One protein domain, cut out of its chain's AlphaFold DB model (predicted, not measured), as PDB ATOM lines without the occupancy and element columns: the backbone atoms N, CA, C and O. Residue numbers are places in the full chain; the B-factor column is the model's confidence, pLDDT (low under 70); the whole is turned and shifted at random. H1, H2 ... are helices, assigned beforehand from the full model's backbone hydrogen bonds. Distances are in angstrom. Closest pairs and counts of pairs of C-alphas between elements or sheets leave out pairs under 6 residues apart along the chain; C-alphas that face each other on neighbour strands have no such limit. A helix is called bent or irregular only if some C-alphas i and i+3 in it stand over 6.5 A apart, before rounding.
ATOM      1  N   LYS A  62      -0.157   7.405  48.915       95.56
ATOM      2  CA  LYS A  62       0.275   6.200  48.197       95.56
ATOM      3  C   LYS A  62      -0.258   4.914  48.836       95.56
ATOM      4  O   LYS A  62      -0.780   4.057  48.135       95.56
ATOM      5  N   LEU A  63      -0.198   4.805  50.165       93.94
ATOM      6  CA  LEU A  63      -0.755   3.659  50.889       93.94
ATOM      7  C   LEU A  63      -2.273   3.537  50.654       93.94
ATOM      8  O   LEU A  63      -2.793   2.445  50.441       93.94
ATOM      9  N   ASN A  64      -2.997   4.658  50.658       94.06
ATOM     10  CA  ASN A  64      -4.434   4.674  50.389       94.06
ATOM     11  C   ASN A  64      -4.765   4.289  48.936       94.06
ATOM     12  O   ASN A  64      -5.760   3.606  48.694       94.06
ATOM     13  N   GLU A  65      -3.936   4.698  47.973       93.56
ATOM     14  CA  GLU A  65      -4.057   4.288  46.571       93.56
ATOM     15  C   GLU A  65      -3.859   2.772  46.412       93.56
ATOM     16  O   GLU A  65      -4.709   2.105  45.818       93.56
ATOM     17  N   GLU A  66      -2.819   2.209  47.030       92.19
ATOM     18  CA  GLU A  66      -2.575   0.762  47.060       92.19
ATOM     19  C   GLU A  66      -3.742   0.008  47.721       92.19
ATOM     20  O   GLU A  66      -4.257  -0.959  47.159       92.19
ATOM     21  N   HIS A  67      -4.251   0.483  48.864       91.56
ATOM     22  CA  HIS A  67      -5.438  -0.100  49.502       91.56
ATOM     23  C   HIS A  67      -6.689  -0.031  48.618       91.56
ATOM     24  O   HIS A  67      -7.515  -0.949  48.644       91.56
ATOM     25  N   CYS A  68      -6.861   1.052  47.856       91.38
ATOM     26  CA  CYS A  68      -7.959   1.189  46.907       91.38
ATOM     27  C   CYS A  68      -7.841   0.148  45.787       91.38
ATOM     28  O   CYS A  68      -8.822  -0.538  45.489       91.38
ATOM     29  N   TYR A  69      -6.639  -0.013  45.228       90.81
ATOM     30  CA  TYR A  69      -6.354  -0.990  44.183       90.81
ATOM     31  C   TYR A  69      -6.608  -2.423  44.660       90.81
ATOM     32  O   TYR A  69      -7.405  -3.137  44.052       90.81
ATOM     33  N   MET A  70      -6.044  -2.804  45.810       87.31
ATOM     34  CA  MET A  70      -6.233  -4.134  46.401       87.31
ATOM     35  C   MET A  70      -7.717  -4.451  46.646       87.31
ATOM     36  O   MET A  70      -8.188  -5.537  46.323       87.31
ATOM     37  N   ARG A  71      -8.498  -3.484  47.156       87.56
ATOM     38  CA  ARG A  71      -9.946  -3.659  47.381       87.56
ATOM     39  C   ARG A  71     -10.720  -3.838  46.072       87.56
ATOM     40  O   ARG A  71     -11.744  -4.521  46.050       87.56
ATOM     41  N   LEU A  72     -10.305  -3.166  44.999       90.56
ATOM     42  CA  LEU A  72     -10.917  -3.329  43.681       90.56
ATOM     43  C   LEU A  72     -10.601  -4.706  43.093       90.56
ATOM     44  O   LEU A  72     -11.507  -5.344  42.555       90.56
ATOM     45  N   GLU A  73      -9.360  -5.164  43.235       88.88
ATOM     46  CA  GLU A  73      -8.919  -6.481  42.778       88.88
ATOM     47  C   GLU A  73      -9.673  -7.599  43.507       88.88
ATOM     48  O   GLU A  73     -10.336  -8.401  42.849       88.88
ATOM     49  N   GLU A  74      -9.732  -7.561  44.840       87.88
ATOM     50  CA  GLU A  74     -10.498  -8.513  45.660       87.88
ATOM     51  C   GLU A  74     -11.982  -8.554  45.255       87.88
ATOM     52  O   GLU A  74     -12.557  -9.622  45.030       87.88
ATOM     53  N   LYS A  75     -12.618  -7.387  45.074       88.62
ATOM     54  CA  LYS A  75     -14.005  -7.307  44.580       88.62
ATOM     55  C   LYS A  75     -14.162  -7.916  43.189       88.62
ATOM     56  O   LYS A  75     -15.208  -8.497  42.888       88.62
ATOM     57  N   SER A  76     -13.165  -7.744  42.324       90.12
ATOM     58  CA  SER A  76     -13.177  -8.290  40.970       90.12
ATOM     59  C   SER A  76     -13.058  -9.815  40.988       90.12
ATOM     60  O   SER A  76     -13.820 -10.490  40.292       90.12
ATOM     61  N   GLU A  77     -12.192 -10.367  41.837       90.00
ATOM     62  CA  GLU A  77     -12.033 -11.807  42.025       90.00
ATOM     63  C   GLU A  77     -13.294 -12.424  42.626       90.00
ATOM     64  O   GLU A  77     -13.837 -13.377  42.061       90.00
ATOM     65  N   LEU A  78     -13.836 -11.818  43.687       90.44
ATOM     66  CA  LEU A  78     -15.082 -12.248  44.317       90.44
ATOM     67  C   LEU A  78     -16.236 -12.276  43.309       90.44
ATOM     68  O   LEU A  78     -16.981 -13.255  43.240       90.44
ATOM     69  N   ARG A  79     -16.356 -11.238  42.467       91.00
ATOM     70  CA  ARG A  79     -17.354 -11.195  41.389       91.00
ATOM     71  C   ARG A  79     -17.161 -12.340  40.395       91.00
ATOM     72  O   ARG A  79     -18.145 -12.963  40.004       91.00
ATOM     73  N   ARG A  80     -15.924 -12.620  39.969       92.12
ATOM     74  CA  ARG A  80     -15.630 -13.703  39.011       92.12
ATOM     75  C   ARG A  80     -15.983 -15.069  39.584       92.12
ATOM     76  O   ARG A  80     -16.589 -15.880  38.886       92.12
ATOM     77  N   LEU A  81     -15.626 -15.311  40.839       91.75
ATOM     78  CA  LEU A  81     -15.926 -16.560  41.522       91.75
ATOM     79  C   LEU A  81     -17.443 -16.733  41.724       91.75
ATOM     80  O   LEU A  81     -17.979 -17.780  41.361       91.75
ATOM     81  N   PHE A  82     -18.153 -15.690  42.173       92.56
ATOM     82  CA  PHE A  82     -19.616 -15.714  42.289       92.56
ATOM     83  C   PHE A  82     -20.287 -16.001  40.947       92.56
ATOM     84  O   PHE A  82     -21.186 -16.830  40.860       92.56
ATOM     85  N   GLN A  83     -19.822 -15.363  39.872       93.44
ATOM     86  CA  GLN A  83     -20.383 -15.583  38.546       93.44
ATOM     87  C   GLN A  83     -20.141 -17.013  38.051       93.44
ATOM     88  O   GLN A  83     -21.029 -17.605  37.446       93.44
ATOM     89  N   LYS A  84     -18.984 -17.604  38.369       92.69
ATOM     90  CA  LYS A  84     -18.706 -19.017  38.093       92.69
ATOM     91  C   LYS A  84     -19.646 -19.949  38.868       92.69
ATOM     92  O   LYS A  84     -20.165 -20.889  38.274       92.69
ATOM     93  N   ALA A  85     -19.877 -19.692  40.157       92.88
ATOM     94  CA  ALA A  85     -20.825 -20.461  40.968       92.88
ATOM     95  C   ALA A  85     -22.263 -20.328  40.435       92.88
ATOM     96  O   ALA A  85     -22.983 -21.317  40.309       92.88
ATOM     97  N   LEU A  86     -22.654 -19.117  40.034       95.06
ATOM     98  CA  LEU A  86     -23.975 -18.835  39.482       95.06
ATOM     99  C   LEU A  86     -24.231 -19.565  38.158       95.06
ATOM    100  O   LEU A  86     -25.330 -20.064  37.950       95.06
ATOM    101  N   GLU A  87     -23.243 -19.657  37.262       92.94
ATOM    102  CA  GLU A  87     -23.394 -20.407  36.003       92.94
ATOM    103  C   GLU A  87     -23.671 -21.901  36.236       92.94
ATOM    104  O   GLU A  87     -24.427 -22.512  35.482       92.94
ATOM    105  N   ILE A  88     -23.125 -22.486  37.306       90.50
ATOM    106  CA  ILE A  88     -23.404 -23.879  37.682       90.50
ATOM    107  C   ILE A  88     -24.856 -24.017  38.161       90.50
ATOM    108  O   ILE A  88     -25.588 -24.892  37.693       90.50
ATOM    109  N   GLU A  89     -25.296 -23.130  39.056       92.88
ATOM    110  CA  GLU A  89     -26.654 -23.176  39.605       92.88
ATOM    111  C   GLU A  89     -27.730 -22.830  38.563       92.88
ATOM    112  O   GLU A  89     -28.820 -23.407  38.593       92.88
ATOM    113  N   LYS A  90     -27.417 -21.993  37.564       92.62
ATOM    114  CA  LYS A  90     -28.321 -21.692  36.440       92.62
ATOM    115  C   LYS A  90     -28.788 -22.938  35.690       92.62
ATOM    116  O   LYS A  90     -29.926 -22.972  35.227       92.62
ATOM    117  N   GLY A  91     -27.948 -23.969  35.570       91.06
ATOM    118  CA  GLY A  91     -28.352 -25.231  34.944       91.06
ATOM    119  C   GLY A  91     -29.492 -25.914  35.709       91.06
ATOM    120  O   GLY A  91     -30.455 -26.386  35.108       91.06
ATOM    121  N   ARG A  92     -29.428 -25.903  37.046       89.75
ATOM    122  CA  ARG A  92     -30.485 -26.435  37.923       89.75
ATOM    123  C   ARG A  92     -31.740 -25.567  37.878       89.75
ATOM    124  O   ARG A  92     -32.845 -26.100  37.794       89.75
ATOM    125  N   GLU A  93     -31.566 -24.245  37.877       93.06
ATOM    126  CA  GLU A  93     -32.658 -23.280  37.713       93.06
ATOM    127  C   GLU A  93     -33.432 -23.517  36.417       93.06
ATOM    128  O   GLU A  93     -34.655 -23.578  36.446       93.06
ATOM    129  N   GLN A  94     -32.748 -23.712  35.287       94.75
ATOM    130  CA  GLN A  94     -33.409 -23.954  34.001       94.75
ATOM    131  C   GLN A  94     -34.290 -25.206  34.024       94.75
ATOM    132  O   GLN A  94     -35.405 -25.178  33.502       94.75
ATOM    133  N   ILE A  95     -33.821 -26.285  34.660       94.62
ATOM    134  CA  ILE A  95     -34.608 -27.512  34.816       94.62
ATOM    135  C   ILE A  95     -35.839 -27.223  35.679       94.62
ATOM    136  O   ILE A  95     -36.956 -27.542  35.280       94.62
ATOM    137  N   ALA A  96     -35.672 -26.561  36.822       95.62
ATOM    138  CA  ALA A  96     -36.790 -26.265  37.709       95.62
ATOM    139  C   ALA A  96     -37.799 -25.273  37.092       95.62
ATOM    140  O   ALA A  96     -39.007 -25.444  37.253       95.62
ATOM    141  N   LEU A  97     -37.336 -24.295  36.305       96.50
ATOM    142  CA  LEU A  97     -38.191 -23.414  35.503       96.50
ATOM    143  C   LEU A  97     -38.979 -24.194  34.449       96.50
ATOM    144  O   LEU A  97     -40.152 -23.895  34.235       96.50
ATOM    145  N   ALA A  98     -38.376 -25.196  33.804       96.50
ATOM    146  CA  ALA A  98     -39.091 -26.058  32.867       96.50
ATOM    147  C   ALA A  98     -40.220 -26.829  33.568       96.50
ATOM    148  O   ALA A  98     -41.328 -26.901  33.037       96.50
ATOM    149  N   VAL A  99     -39.984 -27.321  34.788       96.31
ATOM    150  CA  VAL A  99     -41.037 -27.981  35.574       96.31
ATOM    151  C   VAL A  99     -42.119 -26.991  36.016       96.31
ATOM    152  O   VAL A  99     -43.311 -27.292  35.929       96.31
ATOM    153  N   LEU A 100     -41.740 -25.775  36.414       96.94
ATOM    154  CA  LEU A 100     -42.688 -24.715  36.760       96.94
ATOM    155  C   LEU A 100     -43.525 -24.258  35.549       96.94
ATOM    156  O   LEU A 100     -44.686 -23.886  35.709       96.94
ATOM    157  N   ASN A 101     -42.983 -24.340  34.332       96.81
ATOM    158  CA  ASN A 101     -43.748 -24.109  33.107       96.81
ATOM    159  C   ASN A 101     -44.796 -25.213  32.859       96.81
ATOM    160  O   ASN A 101     -45.861 -24.917  32.316       96.81
ATOM    161  N   ASP A 102     -44.556 -26.459  33.288       96.94
ATOM    162  CA  ASP A 102     -45.592 -27.507  33.260       96.94
ATOM    163  C   ASP A 102     -46.711 -27.213  34.274       96.94
ATOM    164  O   ASP A 102     -47.895 -27.364  33.969       96.94
ATOM    165  N   VAL A 103     -46.361 -26.692  35.457       97.44
ATOM    166  CA  VAL A 103     -47.346 -26.196  36.439       97.44
ATOM    167  C   VAL A 103     -48.177 -25.053  35.847       97.44
ATOM    168  O   VAL A 103     -49.404 -25.070  35.952       97.44
ATOM    169  N   GLU A 104     -47.536 -24.089  35.179       97.31
ATOM    170  CA  GLU A 104     -48.214 -23.004  34.458       97.31
ATOM    171  C   GLU A 104     -49.190 -23.550  33.408       97.31
ATOM    172  O   GLU A 104     -50.354 -23.143  33.372       97.31
ATOM    173  N   TYR A 105     -48.754 -24.513  32.595       96.75
ATOM    174  CA  TYR A 105     -49.603 -25.156  31.595       96.75
ATOM    175  C   TYR A 105     -50.831 -25.831  32.219       96.75
ATOM    176  O   TYR A 105     -51.960 -25.619  31.763       96.75
ATOM    177  N   ARG A 106     -50.645 -26.590  33.302       96.75
ATOM    178  CA  ARG A 106     -51.746 -27.248  34.023       96.75
ATOM    179  C   ARG A 106     -52.719 -26.247  34.635       96.75
ATOM    180  O   ARG A 106     -53.927 -26.474  34.579       96.75
ATOM    181  N   LEU A 107     -52.223 -25.132  35.176       96.75
ATOM    182  CA  LEU A 107     -53.066 -24.048  35.683       96.75
ATOM    183  C   LEU A 107     -53.878 -23.389  34.561       96.75
ATOM    184  O   LEU A 107     -55.070 -23.148  34.745       96.75
ATOM    185  N   MET A 108     -53.287 -23.174  33.381       94.81
ATOM    186  CA  MET A 108     -54.026 -22.668  32.219       94.81
ATOM    187  C   MET A 108     -55.131 -23.633  31.770       94.81
ATOM    188  O   MET A 108     -56.249 -23.195  31.493       94.81
ATOM    189  N   GLU A 109     -54.853 -24.939  31.700       93.94
ATOM    190  CA  GLU A 109     -55.867 -25.934  31.324       93.94
ATOM    191  C   GLU A 109     -56.964 -26.058  32.386       93.94
ATOM    192  O   GLU A 109     -58.148 -26.109  32.034       93.94
ATOM    193  N   ARG A 110     -56.606 -25.994  33.677       94.19
ATOM    194  CA  ARG A 110     -57.574 -25.862  34.773       94.19
ATOM    195  C   ARG A 110     -58.448 -24.639  34.545       94.19
ATOM    196  O   ARG A 110     -59.669 -24.760  34.528       94.19
ATOM    197  N   GLN A 111     -57.862 -23.465  34.328       93.81
ATOM    198  CA  GLN A 111     -58.638 -22.237  34.206       93.81
ATOM    199  C   GLN A 111     -59.555 -22.258  32.977       93.81
ATOM    200  O   GLN A 111     -60.725 -21.886  33.063       93.81
ATOM    201  N   ARG A 112     -59.073 -22.788  31.850       91.12
ATOM    202  CA  ARG A 112     -59.890 -23.016  30.654       91.12
ATOM    203  C   ARG A 112     -61.084 -23.930  30.942       91.12
ATOM    204  O   ARG A 112     -62.193 -23.638  30.500       91.12
ATOM    205  N   ALA A 113     -60.875 -25.019  31.678       91.75
ATOM    206  CA  ALA A 113     -61.942 -25.929  32.082       91.75
ATOM    207  C   ALA A 113     -62.947 -25.268  33.036       91.75
ATOM    208  O   ALA A 113     -64.149 -25.498  32.919       91.75
ATOM    209  N   PHE A 114     -62.483 -24.413  33.948       90.38
ATOM    210  CA  PHE A 114     -63.347 -23.681  34.873       90.38
ATOM    211  C   PHE A 114     -64.214 -22.628  34.178       90.38
ATOM    212  O   PHE A 114     -65.389 -22.487  34.527       90.38
ATOM    213  N   CYS A 115     -63.660 -21.947  33.174       88.75
ATOM    214  CA  CYS A 115     -64.373 -20.958  32.368       88.75
ATOM    215  C   CYS A 115     -65.264 -21.579  31.278       88.75
ATOM    216  O   CYS A 115     -66.116 -20.897  30.716       88.75
ATOM    217  N   SER A 116     -65.102 -22.871  30.977       87.81
ATOM    218  CA  SER A 116     -65.939 -23.581  30.010       87.81
ATOM    219  C   SER A 116     -67.227 -24.094  30.647       87.81
ATOM    220  O   SER A 116     -67.202 -24.793  31.657       87.81
ATOM    221  N   ILE A 117     -68.366 -23.824  30.012       86.69
ATOM    222  CA  ILE A 117     -69.679 -24.329  30.448       86.69
ATOM    223  C   ILE A 117     -69.784 -25.853  30.250       86.69
ATOM    224  O   ILE A 117     -70.470 -26.535  31.006       86.69
ATOM    225  N   PHE A 118     -69.055 -26.407  29.277       89.12
ATOM    226  CA  PHE A 118     -69.151 -27.817  28.885       89.12
ATOM    227  C   PHE A 118     -68.344 -28.775  29.770       89.12
ATOM    228  O   PHE A 118     -68.501 -29.990  29.659       89.12
ATOM    229  N   VAL A 119     -67.460 -28.271  30.639       90.94
ATOM    230  CA  VAL A 119     -66.630 -29.144  31.481       90.94
ATOM    231  C   VAL A 119     -67.314 -29.426  32.814       90.94
ATOM    232  O   VAL A 119     -67.507 -28.524  33.635       90.94
ATOM    233  N   HIS A 120     -67.620 -30.705  33.048       94.81
ATOM    234  CA  HIS A 120     -68.261 -31.203  34.265       94.81
ATOM    235  C   HIS A 120     -67.438 -30.960  35.537       94.81
ATOM    236  O   HIS A 120     -66.206 -30.985  35.533       94.81
ATOM    237  N   ARG A 121     -68.142 -30.815  36.671       92.81
ATOM    238  CA  ARG A 121     -67.549 -30.581  37.999       92.81
ATOM    239  C   ARG A 121     -66.524 -31.646  38.399       92.81
ATOM    240  O   ARG A 121     -65.490 -31.286  38.950       92.81
ATOM    241  N   THR A 122     -66.774 -32.922  38.109       94.94
ATOM    242  CA  THR A 122     -65.848 -34.021  38.443       94.94
ATOM    243  C   THR A 122     -64.481 -33.806  37.805       94.94
ATOM    244  O   THR A 122     -63.470 -33.825  38.500       94.94
ATOM    245  N   ARG A 123     -64.459 -33.455  36.512       94.62
ATOM    246  CA  ARG A 123     -63.217 -33.202  35.778       94.62
ATOM    247  C   ARG A 123     -62.436 -32.012  36.337       94.62
ATOM    248  O   ARG A 123     -61.213 -32.046  36.378       94.62
ATOM    249  N   ARG A 124     -63.138 -30.970  36.790       94.62
ATOM    250  CA  ARG A 124     -62.523 -29.791  37.421       94.62
ATOM    251  C   ARG A 124     -61.804 -30.148  38.725       94.62
ATOM    252  O   ARG A 124     -60.685 -29.701  38.941       94.62
ATOM    253  N   VAL A 125     -62.433 -30.977  39.561       95.38
ATOM    254  CA  VAL A 125     -61.857 -31.433  40.839       95.38
ATOM    255  C   VAL A 125     -60.681 -32.388  40.616       95.38
ATOM    256  O   VAL A 125     -59.703 -32.324  41.355       95.38
ATOM    257  N   GLU A 126     -60.754 -33.261  39.609       96.62
ATOM    258  CA  GLU A 126     -59.630 -34.122  39.214       96.62
ATOM    259  C   GLU A 126     -58.398 -33.299  38.834       96.62
ATOM    260  O   GLU A 126     -57.326 -33.549  39.369       96.62
ATOM    261  N   MET A 127     -58.557 -32.265  37.999       95.88
ATOM    262  CA  MET A 127     -57.445 -31.391  37.597       95.88
ATOM    263  C   MET A 127     -56.738 -30.741  38.795       95.88
ATOM    264  O   MET A 127     -55.511 -30.680  38.826       95.88
ATOM    265  N   GLU A 128     -57.496 -30.263  39.785       97.06
ATOM    266  CA  GLU A 128     -56.933 -29.647  40.993       97.06
ATOM    267  C   GLU A 128     -56.177 -30.665  41.859       97.06
ATOM    268  O   GLU A 128     -55.081 -30.376  42.342       97.06
ATOM    269  N   LYS A 129     -56.722 -31.878  42.019       97.62
ATOM    270  CA  LYS A 129     -56.060 -32.969  42.753       97.62
ATOM    271  C   LYS A 129     -54.787 -33.436  42.058       97.62
ATOM    272  O   LYS A 129     -53.755 -33.562  42.713       97.62
ATOM    273  N   ASP A 130     -54.854 -33.663  40.750       97.44
ATOM    274  CA  ASP A 130     -53.714 -34.100  39.946       97.44
ATOM    275  C   ASP A 130     -52.583 -33.074  40.003       97.44
ATOM    276  O   ASP A 130     -51.417 -33.451  40.109       97.44
ATOM    277  N   LEU A 131     -52.917 -31.778  39.990       97.00
ATOM    278  CA  LEU A 131     -51.932 -30.710  40.107       97.00
ATOM    279  C   LEU A 131     -51.252 -30.691  41.481       97.00
ATOM    280  O   LEU A 131     -50.031 -30.576  41.530       97.00
ATOM    281  N   LEU A 132     -51.999 -30.857  42.578       97.25
ATOM    282  CA  LEU A 132     -51.414 -30.963  43.925       97.25
ATOM    283  C   LEU A 132     -50.497 -32.183  44.059       97.25
ATOM    284  O   LEU A 132     -49.421 -32.094  44.640       97.25
ATOM    285  N   ILE A 133     -50.906 -33.328  43.506       96.44
ATOM    286  CA  ILE A 133     -50.092 -34.550  43.529       96.44
ATOM    287  C   ILE A 133     -48.820 -34.361  42.702       96.44
ATOM    288  O   ILE A 133     -47.748 -34.788  43.126       96.44
ATOM    289  N   TYR A 134     -48.936 -33.750  41.522       95.62
ATOM    290  CA  TYR A 134     -47.806 -33.481  40.642       95.62
ATOM    291  C   TYR A 134     -46.758 -32.610  41.336       95.62
ATOM    292  O   TYR A 134     -45.591 -32.985  41.393       95.62
ATOM    293  N   THR A 135     -47.178 -31.493  41.933       96.00
ATOM    294  CA  THR A 135     -46.254 -30.569  42.596       96.00
ATOM    295  C   THR A 135     -45.662 -31.128  43.883       96.00
ATOM    296  O   THR A 135     -44.488 -30.892  44.148       96.00
ATOM    297  N   ALA A 136     -46.419 -31.918  44.650       94.31
ATOM    298  CA  ALA A 136     -45.908 -32.583  45.850       94.31
ATOM    299  C   ALA A 136     -44.854 -33.662  45.540       94.31
ATOM    300  O   ALA A 136     -43.994 -33.944  46.372       94.31
ATOM    301  N   LYS A 137     -44.917 -34.279  44.354       94.38
ATOM    302  CA  LYS A 137     -43.942 -35.284  43.908       94.38
ATOM    303  C   LYS A 137     -42.668 -34.683  43.327       94.38
ATOM    304  O   LYS A 137     -41.714 -35.429  43.134       94.38
ATOM    305  N   GLU A 138     -42.651 -33.386  43.036       93.94
ATOM    306  CA  GLU A 138     -41.536 -32.747  42.353       93.94
ATOM    307  C   GLU A 138     -40.487 -32.222  43.352       93.94
ATOM    308  O   GLU A 138     -40.691 -31.168  43.967       93.94
ATOM    309  N   PRO A 139     -39.331 -32.896  43.506       91.38
ATOM    310  CA  PRO A 139     -38.325 -32.491  44.486       91.38
ATOM    311  C   PRO A 139     -37.717 -31.121  44.169       91.38
ATOM    312  O   PRO A 139     -37.355 -30.385  45.087       91.38
ATOM    313  N   LEU A 140     -37.637 -30.739  42.889       89.38
ATOM    314  CA  LEU A 140     -37.062 -29.456  42.478       89.38
ATOM    315  C   LEU A 140     -37.899 -28.259  42.936       89.38
ATOM    316  O   LEU A 140     -37.356 -27.173  43.133       89.38
ATOM    317  N   LEU A 141     -39.200 -28.459  43.153       90.62
ATOM    318  CA  LEU A 141     -40.138 -27.414  43.561       90.62
ATOM    319  C   LEU A 141     -40.543 -27.518  45.039       90.62
ATOM    320  O   LEU A 141     -41.294 -26.672  45.522       90.62
ATOM    321  N   ALA A 142     -40.033 -28.508  45.780       90.12
ATOM    322  CA  ALA A 142     -40.429 -28.773  47.165       90.12
ATOM    323  C   ALA A 142     -40.254 -27.554  48.092       90.12
ATOM    324  O   ALA A 142     -41.103 -27.278  48.937       90.12
ATOM    325  N   HIS A 143     -39.184 -26.782  47.889       89.50
ATOM    326  CA  HIS A 143     -38.866 -25.584  48.671       89.50
ATOM    327  C   HIS A 143     -39.818 -24.399  48.424       89.50
ATOM    328  O   HIS A 143     -39.821 -23.449  49.200       89.50
ATOM    329  N   LEU A 144     -40.603 -24.421  47.341       92.56
ATOM    330  CA  LEU A 144     -41.546 -23.349  47.011       92.56
ATOM    331  C   LEU A 144     -42.842 -23.443  47.826       92.56
ATOM    332  O   LEU A 144     -43.653 -22.520  47.773       92.56
ATOM    333  N   HIS A 145     -43.060 -24.557  48.539       90.44
ATOM    334  CA  HIS A 145     -44.253 -24.803  49.358       90.44
ATOM    335  C   HIS A 145     -45.558 -24.441  48.622       90.44
ATOM    336  O   HIS A 145     -46.453 -23.790  49.156       90.44
ATOM    337  N   MET A 146     -45.662 -24.854  47.352       95.25
ATOM    338  CA  MET A 146     -46.716 -24.382  46.442       95.25
ATOM    339  C   MET A 146     -48.127 -24.836  46.830       95.25
ATOM    340  O   MET A 146     -49.088 -24.308  46.279       95.25
ATOM    341  N   GLU A 147     -48.280 -25.804  47.737       95.75
ATOM    342  CA  GLU A 147     -49.585 -26.345  48.129       95.75
ATOM    343  C   GLU A 147     -50.552 -25.249  48.595       95.75
ATOM    344  O   GLU A 147     -51.673 -25.174  48.087       95.75
ATOM    345  N   ASP A 148     -50.119 -24.375  49.506       95.69
ATOM    346  CA  ASP A 148     -50.975 -23.315  50.044       95.69
ATOM    347  C   ASP A 148     -51.383 -22.321  48.953       95.69
ATOM    348  O   ASP A 148     -52.559 -21.973  48.828       95.69
ATOM    349  N   GLY A 149     -50.432 -21.935  48.097       97.00
ATOM    350  CA  GLY A 149     -50.704 -21.046  46.969       97.00
ATOM    351  C   GLY A 149     -51.636 -21.673  45.932       97.00
ATOM    352  O   GLY A 149     -52.549 -21.015  45.441       97.00
ATOM    353  N   LEU A 150     -51.487 -22.967  45.641       97.75
ATOM    354  CA  LEU A 150     -52.400 -23.698  44.761       97.75
ATOM    355  C   LEU A 150     -53.813 -23.762  45.348       97.75
ATOM    356  O   LEU A 150     -54.782 -23.493  44.640       97.75
ATOM    357  N   ARG A 151     -53.949 -24.061  46.644       97.44
ATOM    358  CA  ARG A 151     -55.250 -24.072  47.332       97.44
ATOM    359  C   ARG A 151     -55.916 -22.698  47.311       97.44
ATOM    360  O   ARG A 151     -57.132 -22.619  47.122       97.44
ATOM    361  N   ASP A 152     -55.133 -21.636  47.468       97.44
ATOM    362  CA  ASP A 152     -55.613 -20.261  47.369       97.44
ATOM    363  C   ASP A 152     -56.117 -19.936  45.954       97.44
ATOM    364  O   ASP A 152     -57.259 -19.492  45.791       97.44
ATOM    365  N   ILE A 153     -55.339 -20.274  44.918       97.12
ATOM    366  CA  ILE A 153     -55.753 -20.150  43.509       97.12
ATOM    367  C   ILE A 153     -57.065 -20.897  43.264       97.12
ATOM    368  O   ILE A 153     -58.000 -20.336  42.695       97.12
ATOM    369  N   PHE A 154     -57.174 -22.153  43.702       96.00
ATOM    370  CA  PHE A 154     -58.363 -22.965  43.438       96.00
ATOM    371  C   PHE A 154     -59.627 -22.352  44.042       96.00
ATOM    372  O   PHE A 154     -60.694 -22.359  43.419       96.00
ATOM    373  N   LYS A 155     -59.499 -21.774  45.238       95.25
ATOM    374  CA  LYS A 155     -60.602 -21.148  45.968       95.25
ATOM    375  C   LYS A 155     -61.009 -19.796  45.374       95.25
ATOM    376  O   LYS A 155     -62.212 -19.502  45.291       95.25
ATOM    377  N   ASN A 156     -60.022 -18.991  44.982       94.75
ATOM    378  CA  ASN A 156     -60.193 -17.557  44.766       94.75
ATOM    379  C   ASN A 156     -60.036 -17.112  43.305       94.75
ATOM    380  O   ASN A 156     -60.588 -16.074  42.939       94.75
ATOM    381  N   ASP A 157     -59.381 -17.890  42.439       92.38
ATOM    382  CA  ASP A 157     -59.191 -17.503  41.041       92.38
ATOM    383  C   ASP A 157     -60.399 -17.865  40.167       92.38
ATOM    384  O   ASP A 157     -60.543 -18.980  39.643       92.38
ATOM    385  N   ARG A 158     -61.305 -16.893  40.039       84.81
ATOM    386  CA  ARG A 158     -62.560 -17.008  39.280       84.81
ATOM    387  C   ARG A 158     -62.588 -16.144  38.024       84.81
ATOM    388  O   ARG A 158     -63.623 -16.065  37.368       84.81
ATOM    389  N   SER A 159     -61.482 -15.482  37.692       88.56
ATOM    390  CA  SER A 159     -61.425 -14.589  36.538       88.56
ATOM    391  C   SER A 159     -61.498 -15.399  35.242       88.56
ATOM    392  O   SER A 159     -60.662 -16.266  34.985       88.56
ATOM    393  N   CYS A 160     -62.487 -15.102  34.407       88.31
ATOM    394  CA  CYS A 160     -62.620 -15.660  33.067       88.31
ATOM    395  C   CYS A 160     -62.595 -14.520  32.060       88.31
ATOM    396  O   CYS A 160     -63.235 -13.490  32.271       88.31
ATOM    397  N   ALA A 161     -61.845 -14.703  30.979       84.19
ATOM    398  CA  ALA A 161     -61.906 -13.785  29.858       84.19
ATOM    399  C   ALA A 161     -63.262 -13.904  29.142       84.19
ATOM    400  O   ALA A 161     -64.017 -14.854  29.358       84.19
ATOM    401  N   GLU A 162     -63.564 -12.933  28.281       79.00
ATOM    402  CA  GLU A 162     -64.801 -12.891  27.494       79.00
ATOM    403  C   GLU A 162     -65.058 -14.187  26.709       79.00
ATOM    404  O   GLU A 162     -64.138 -14.907  26.329       79.00
ATOM    405  N   TYR A 163     -66.329 -14.464  26.415       66.19
ATOM    406  CA  TYR A 163     -66.788 -15.718  25.803       66.19
ATOM    407  C   TYR A 163     -66.094 -16.077  24.473       66.19
ATOM    408  O   TYR A 163     -65.896 -17.254  24.181       66.19
ATOM    409  N   LEU A 164     -65.685 -15.080  23.679       69.25
ATOM    410  CA  LEU A 164     -64.979 -15.265  22.400       69.25
ATOM    411  C   LEU A 164     -63.449 -15.257  22.538       69.25
ATOM    412  O   LEU A 164     -62.730 -15.130  21.547       69.25
ATOM    413  N   ASN A 165     -62.928 -15.362  23.757       72.81
ATOM    414  CA  ASN A 165     -61.500 -15.298  23.992       72.81
ATOM    415  C   ASN A 165     -60.772 -16.535  23.439       72.81
ATOM    416  O   ASN A 165     -60.981 -17.666  23.879       72.81
ATOM    417  N   THR A 166     -59.857 -16.293  22.505       74.00
ATOM    418  CA  THR A 166     -58.975 -17.309  21.921       74.00
ATOM    419  C   THR A 166     -57.703 -17.527  22.741       74.00
ATOM    420  O   THR A 166     -57.107 -18.603  22.671       74.00
ATOM    421  N   ASP A 167     -57.297 -16.547  23.554       83.31
ATOM    422  CA  ASP A 167     -56.068 -16.610  24.340       83.31
ATOM    423  C   ASP A 167     -56.319 -17.121  25.762       83.31
ATOM    424  O   ASP A 167     -56.732 -16.383  26.658       83.31
ATOM    425  N   LYS A 168     -55.983 -18.389  26.010       81.44
ATOM    426  CA  LYS A 168     -56.119 -19.026  27.330       81.44
ATOM    427  C   LYS A 168     -55.420 -18.255  28.458       81.44
ATOM    428  O   LYS A 168     -55.855 -18.378  29.600       81.44
ATOM    429  N   ARG A 169     -54.392 -17.454  28.149       86.62
ATOM    430  CA  ARG A 169     -53.614 -16.684  29.132       86.62
ATOM    431  C   ARG A 169     -54.392 -15.537  29.763       86.62
ATOM    432  O   ARG A 169     -54.018 -15.052  30.822       86.62
ATOM    433  N   ARG A 170     -55.487 -15.112  29.132       87.00
ATOM    434  CA  ARG A 170     -56.371 -14.073  29.675       87.00
ATOM    435  C   ARG A 170     -57.319 -14.597  30.751       87.00
ATOM    436  O   ARG A 170     -57.998 -13.798  31.389       87.00
ATOM    437  N   ASN A 171     -57.399 -15.916  30.932       89.06
ATOM    438  CA  ASN A 171     -58.144 -16.482  32.041       89.06
ATOM    439  C   ASN A 171     -57.268 -16.512  33.294       89.06
ATOM    440  O   ASN A 171     -56.066 -16.768  33.229       89.06
ATOM    441  N   GLY A 172     -57.913 -16.327  34.439       89.88
ATOM    442  CA  GLY A 172     -57.249 -16.269  35.726       89.88
ATOM    443  C   GLY A 172     -56.585 -14.916  35.964       89.88
ATOM    444  O   GLY A 172     -56.312 -14.149  35.040       89.88
ATOM    445  N   SER A 173     -56.341 -14.606  37.226       91.25
ATOM    446  CA  SER A 173     -55.594 -13.408  37.627       91.25
ATOM    447  C   SER A 173     -54.629 -13.725  38.760       91.25
ATOM    448  O   SER A 173     -53.445 -13.392  38.689       91.25
ATOM    449  N   LEU A 174     -55.115 -14.452  39.763       94.38
ATOM    450  CA  LEU A 174     -54.347 -14.850  40.933       94.38
ATOM    451  C   LEU A 174     -53.270 -15.886  40.589       94.38
ATOM    452  O   LEU A 174     -52.146 -15.774  41.078       94.38
ATOM    453  N   MET A 175     -53.552 -16.836  39.691       95.56
ATOM    454  CA  MET A 175     -52.564 -17.833  39.262       95.56
ATOM    455  C   MET A 175     -51.296 -17.193  38.686       95.56
ATOM    456  O   MET A 175     -50.193 -17.676  38.931       95.56
ATOM    457  N   TRP A 176     -51.429 -16.073  37.972       95.56
ATOM    458  CA  TRP A 176     -50.299 -15.369  37.366       95.56
ATOM    459  C   TRP A 176     -49.421 -14.681  38.408       95.56
ATOM    460  O   TRP A 176     -48.198 -14.644  38.256       95.56
ATOM    461  N   LEU A 177     -50.034 -14.178  39.483       96.00
ATOM    462  CA  LEU A 177     -49.310 -13.595  40.605       96.00
ATOM    463  C   LEU A 177     -48.463 -14.658  41.312       96.00
ATOM    464  O   LEU A 177     -47.266 -14.448  41.503       96.00
ATOM    465  N   TYR A 178     -49.057 -15.811  41.626       97.25
ATOM    466  CA  TYR A 178     -48.342 -16.933  42.237       97.25
ATOM    467  C   TYR A 178     -47.239 -17.486  41.337       97.25
ATOM    468  O   TYR A 178     -46.120 -17.673  41.799       97.25
ATOM    469  N   LEU A 179     -47.498 -17.672  40.040       97.06
ATOM    470  CA  LEU A 179     -46.471 -18.120  39.096       97.06
ATOM    471  C   LEU A 179     -45.284 -17.154  39.035       97.06
ATOM    472  O   LEU A 179     -44.135 -17.590  39.019       97.06
ATOM    473  N   ARG A 180     -45.538 -15.841  39.029       97.25
ATOM    474  CA  ARG A 180     -44.469 -14.836  39.086       97.25
ATOM    475  C   ARG A 180     -43.715 -14.900  40.415       97.25
ATOM    476  O   ARG A 180     -42.490 -14.815  40.409       97.25
ATOM    477  N   TYR A 181     -44.431 -15.062  41.524       97.06
ATOM    478  CA  TYR A 181     -43.842 -15.210  42.852       97.06
ATOM    479  C   TYR A 181     -42.928 -16.441  42.940       97.06
ATOM    480  O   TYR A 181     -41.774 -16.309  43.334       97.06
ATOM    481  N   TRP A 182     -43.387 -17.607  42.484       97.44
ATOM    482  CA  TRP A 182     -42.602 -18.844  42.481       97.44
ATOM    483  C   TRP A 182     -41.382 -18.770  41.562       97.44
ATOM    484  O   TRP A 182     -40.301 -19.199  41.954       97.44
ATOM    485  N   LYS A 183     -41.511 -18.160  40.372       96.31
ATOM    486  CA  LYS A 183     -40.358 -17.899  39.489       96.31
ATOM    487  C   LYS A 183     -39.311 -17.030  40.193       96.31
ATOM    488  O   LYS A 183     -38.126 -17.327  40.121       96.31
ATOM    489  N   LEU A 184     -39.747 -15.996  40.913       96.31
ATOM    490  CA  LEU A 184     -38.847 -15.118  41.661       96.31
ATOM    491  C   LEU A 184     -38.167 -15.839  42.833       96.31
ATOM    492  O   LEU A 184     -36.967 -15.670  43.028       96.31
ATOM    493  N   GLN A 185     -38.914 -16.637  43.602       95.44
ATOM    494  CA  GLN A 185     -38.352 -17.443  44.691       95.44
ATOM    495  C   GLN A 185     -37.278 -18.402  44.186       95.44
ATOM    496  O   GLN A 185     -36.239 -18.547  44.827       95.44
ATOM    497  N   LEU A 186     -37.509 -19.012  43.024       94.62
ATOM    498  CA  LEU A 186     -36.559 -19.927  42.419       94.62
ATOM    499  C   LEU A 186     -35.252 -19.216  42.047       94.62
ATOM    500  O   LEU A 186     -34.185 -19.643  42.476       94.62
ATOM    501  N   THR A 187     -35.336 -18.081  41.347       93.88
ATOM    502  CA  THR A 187     -34.158 -17.265  41.019       93.88
ATOM    503  C   THR A 187     -33.435 -16.783  42.280       93.88
ATOM    504  O   THR A 187     -32.210 -16.859  42.358       93.88
ATOM    505  N   LEU A 188     -34.170 -16.335  43.305       94.62
ATOM    506  CA  LEU A 188     -33.582 -15.939  44.587       94.62
ATOM    507  C   LEU A 188     -32.791 -17.096  45.215       94.62
ATOM    508  O   LEU A 188     -31.660 -16.893  45.654       94.62
ATOM    509  N   GLN A 189     -33.357 -18.304  45.222       92.50
ATOM    510  CA  GLN A 189     -32.694 -19.480  45.772       92.50
ATOM    511  C   GLN A 189     -31.433 -19.850  44.980       92.50
ATOM    512  O   GLN A 189     -30.417 -20.188  45.586       92.50
ATOM    513  N   THR A 190     -31.457 -19.743  43.648       92.44
ATOM    514  CA  THR A 190     -30.269 -19.928  42.797       92.44
ATOM    515  C   THR A 190     -29.140 -18.992  43.223       92.44
ATOM    516  O   THR A 190     -28.001 -19.426  43.400       92.44
ATOM    517  N   HIS A 191     -29.451 -17.711  43.441       93.94
ATOM    518  CA  HIS A 191     -28.464 -16.732  43.897       93.94
ATOM    519  C   HIS A 191     -27.948 -17.035  45.309       93.94
ATOM    520  O   HIS A 191     -26.742 -16.954  45.532       93.94
ATOM    521  N   GLN A 192     -28.825 -17.435  46.235       93.12
ATOM    522  CA  GLN A 192     -28.435 -17.818  47.597       93.12
ATOM    523  C   GLN A 192     -27.526 -19.051  47.620       93.12
ATOM    524  O   GLN A 192     -26.567 -19.088  48.383       93.12
ATOM    525  N   ARG A 193     -27.783 -20.049  46.767       91.62
ATOM    526  CA  ARG A 193     -26.906 -21.222  46.623       91.62
ATOM    527  C   ARG A 193     -25.561 -20.857  46.010       91.62
ATOM    528  O   ARG A 193     -24.534 -21.312  46.492       91.62
ATOM    529  N   ALA A 194     -25.548 -19.996  44.993       93.00
ATOM    530  CA  ALA A 194     -24.299 -19.494  44.429       93.00
ATOM    531  C   ALA A 194     -23.467 -18.730  45.478       93.00
ATOM    532  O   ALA A 194     -22.246 -18.864  45.514       93.00
ATOM    533  N   GLU A 195     -24.119 -17.965  46.358       92.06
ATOM    534  CA  GLU A 195     -23.476 -17.293  47.491       92.06
ATOM    535  C   GLU A 195     -22.977 -18.287  48.557       92.06
ATOM    536  O   GLU A 195     -21.843 -18.174  49.019       92.06
ATOM    537  N   ALA A 196     -23.765 -19.306  48.910       90.94
ATOM    538  CA  ALA A 196     -23.372 -20.335  49.876       90.94
ATOM    539  C   ALA A 196     -22.178 -21.179  49.391       90.94
ATOM    540  O   ALA A 196     -21.221 -21.408  50.137       90.94
ATOM    541  N   ALA A 197     -22.181 -21.564  48.113       88.81
ATOM    542  CA  ALA A 197     -21.071 -22.262  47.471       88.81
ATOM    543  C   ALA A 197     -19.779 -21.426  47.492       88.81
ATOM    544  O   ALA A 197     -18.687 -21.963  47.677       88.81
ATOM    545  N   MET A 198     -19.905 -20.103  47.351       84.88
ATOM    546  CA  MET A 198     -18.799 -19.149  47.448       84.88
ATOM    547  C   MET A 198     -18.236 -19.014  48.864       84.88
ATOM    548  O   MET A 198     -17.021 -18.938  49.037       84.88
ATOM    549  N   LEU A 199     -19.111 -18.987  49.870       84.88
ATOM    550  CA  LEU A 199     -18.739 -18.859  51.282       84.88
ATOM    551  C   LEU A 199     -18.299 -20.194  51.912       84.88
ATOM    552  O   LEU A 199     -17.910 -20.222  53.078       84.88
ATOM    553  N   GLY A 200     -18.349 -21.301  51.160       73.62
ATOM    554  CA  GLY A 200     -17.987 -22.636  51.643       73.62
ATOM    555  C   GLY A 200     -18.958 -23.196  52.687       73.62
ATOM    556  O   GLY A 200     -18.608 -24.124  53.415       73.62
TER     557      GLY A 200
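AT A GLANCE: This is residues 62 to 200 of the 204 residues of the protein "coiled-coil domain-containing protein 127-like" of Carassius auratus (UniProt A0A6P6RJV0). One very long helix, H1, kinked near residue 90, joins H2, H4 and H5 in an up-and-down bundle, each helix running against the one before it, while its residues 62 to 77 stick out as an arm. Short H3 makes the turn from H2 to H4. The printed part has 139 residues with five named helices, H1 to H5 in order, and no named strand: all helix. It is only just extended, close to loose, with a radius of gyration of the C-alphas of 21.6 A and spans of 79 by 31 by 21 A.

IN THESE COORDINATES: Find C-alpha 62 at (0.275, 6.200, 48.197); from there H1, residues 62 to 115, runs 71.9 A. H2 is residues 121 to 137, 24.8 A. H3, residues 139 to 144, 10.0 A, is irregular: C-alphas 140 and 143 are 7.5 A apart. H4 is residues 146 to 156, 15.2 A. H5, residues 174 to 199, runs 37.3 A to C-alpha 199 at (-18.739, -18.859, 51.282).

HOW THE PARTS SIT: Look along H1: its residues 81 to 107 touch H5, closest at the C-alphas of Ala 85 and Ala 194, 5.0 A, opposite ways at a shallow tilt of 33 degrees, only just short of steep. H1 and H2 form a hairpin, closest at C-alphas 110 and 127, 6.2 A. H4 touches H2, closest at C-alphas 147 and 132, 6.5 A. H4 and H5 form a hairpin, closest at C-alphas 153 and 175, 5.8 A. H2 and H5 are apart. H3 only just touches H1, with 3 pairs of C-alphas within 8 A, closest 96 and 140, 5.7 A. In H2, H4 and H5 every O i to N i+4 pair is within hydrogen-bond range; H1 has 48 of 50, H3 0 of 2 but 2 of 3 O i to N i+3 pairs.

THE WHOLE: Without residues 62 to 77 the body spans 57 by 27 by 20 A. The printed part has no cut; the link H4 to H5 is long. Residues 163 to 164 are under 70 in pLDDT.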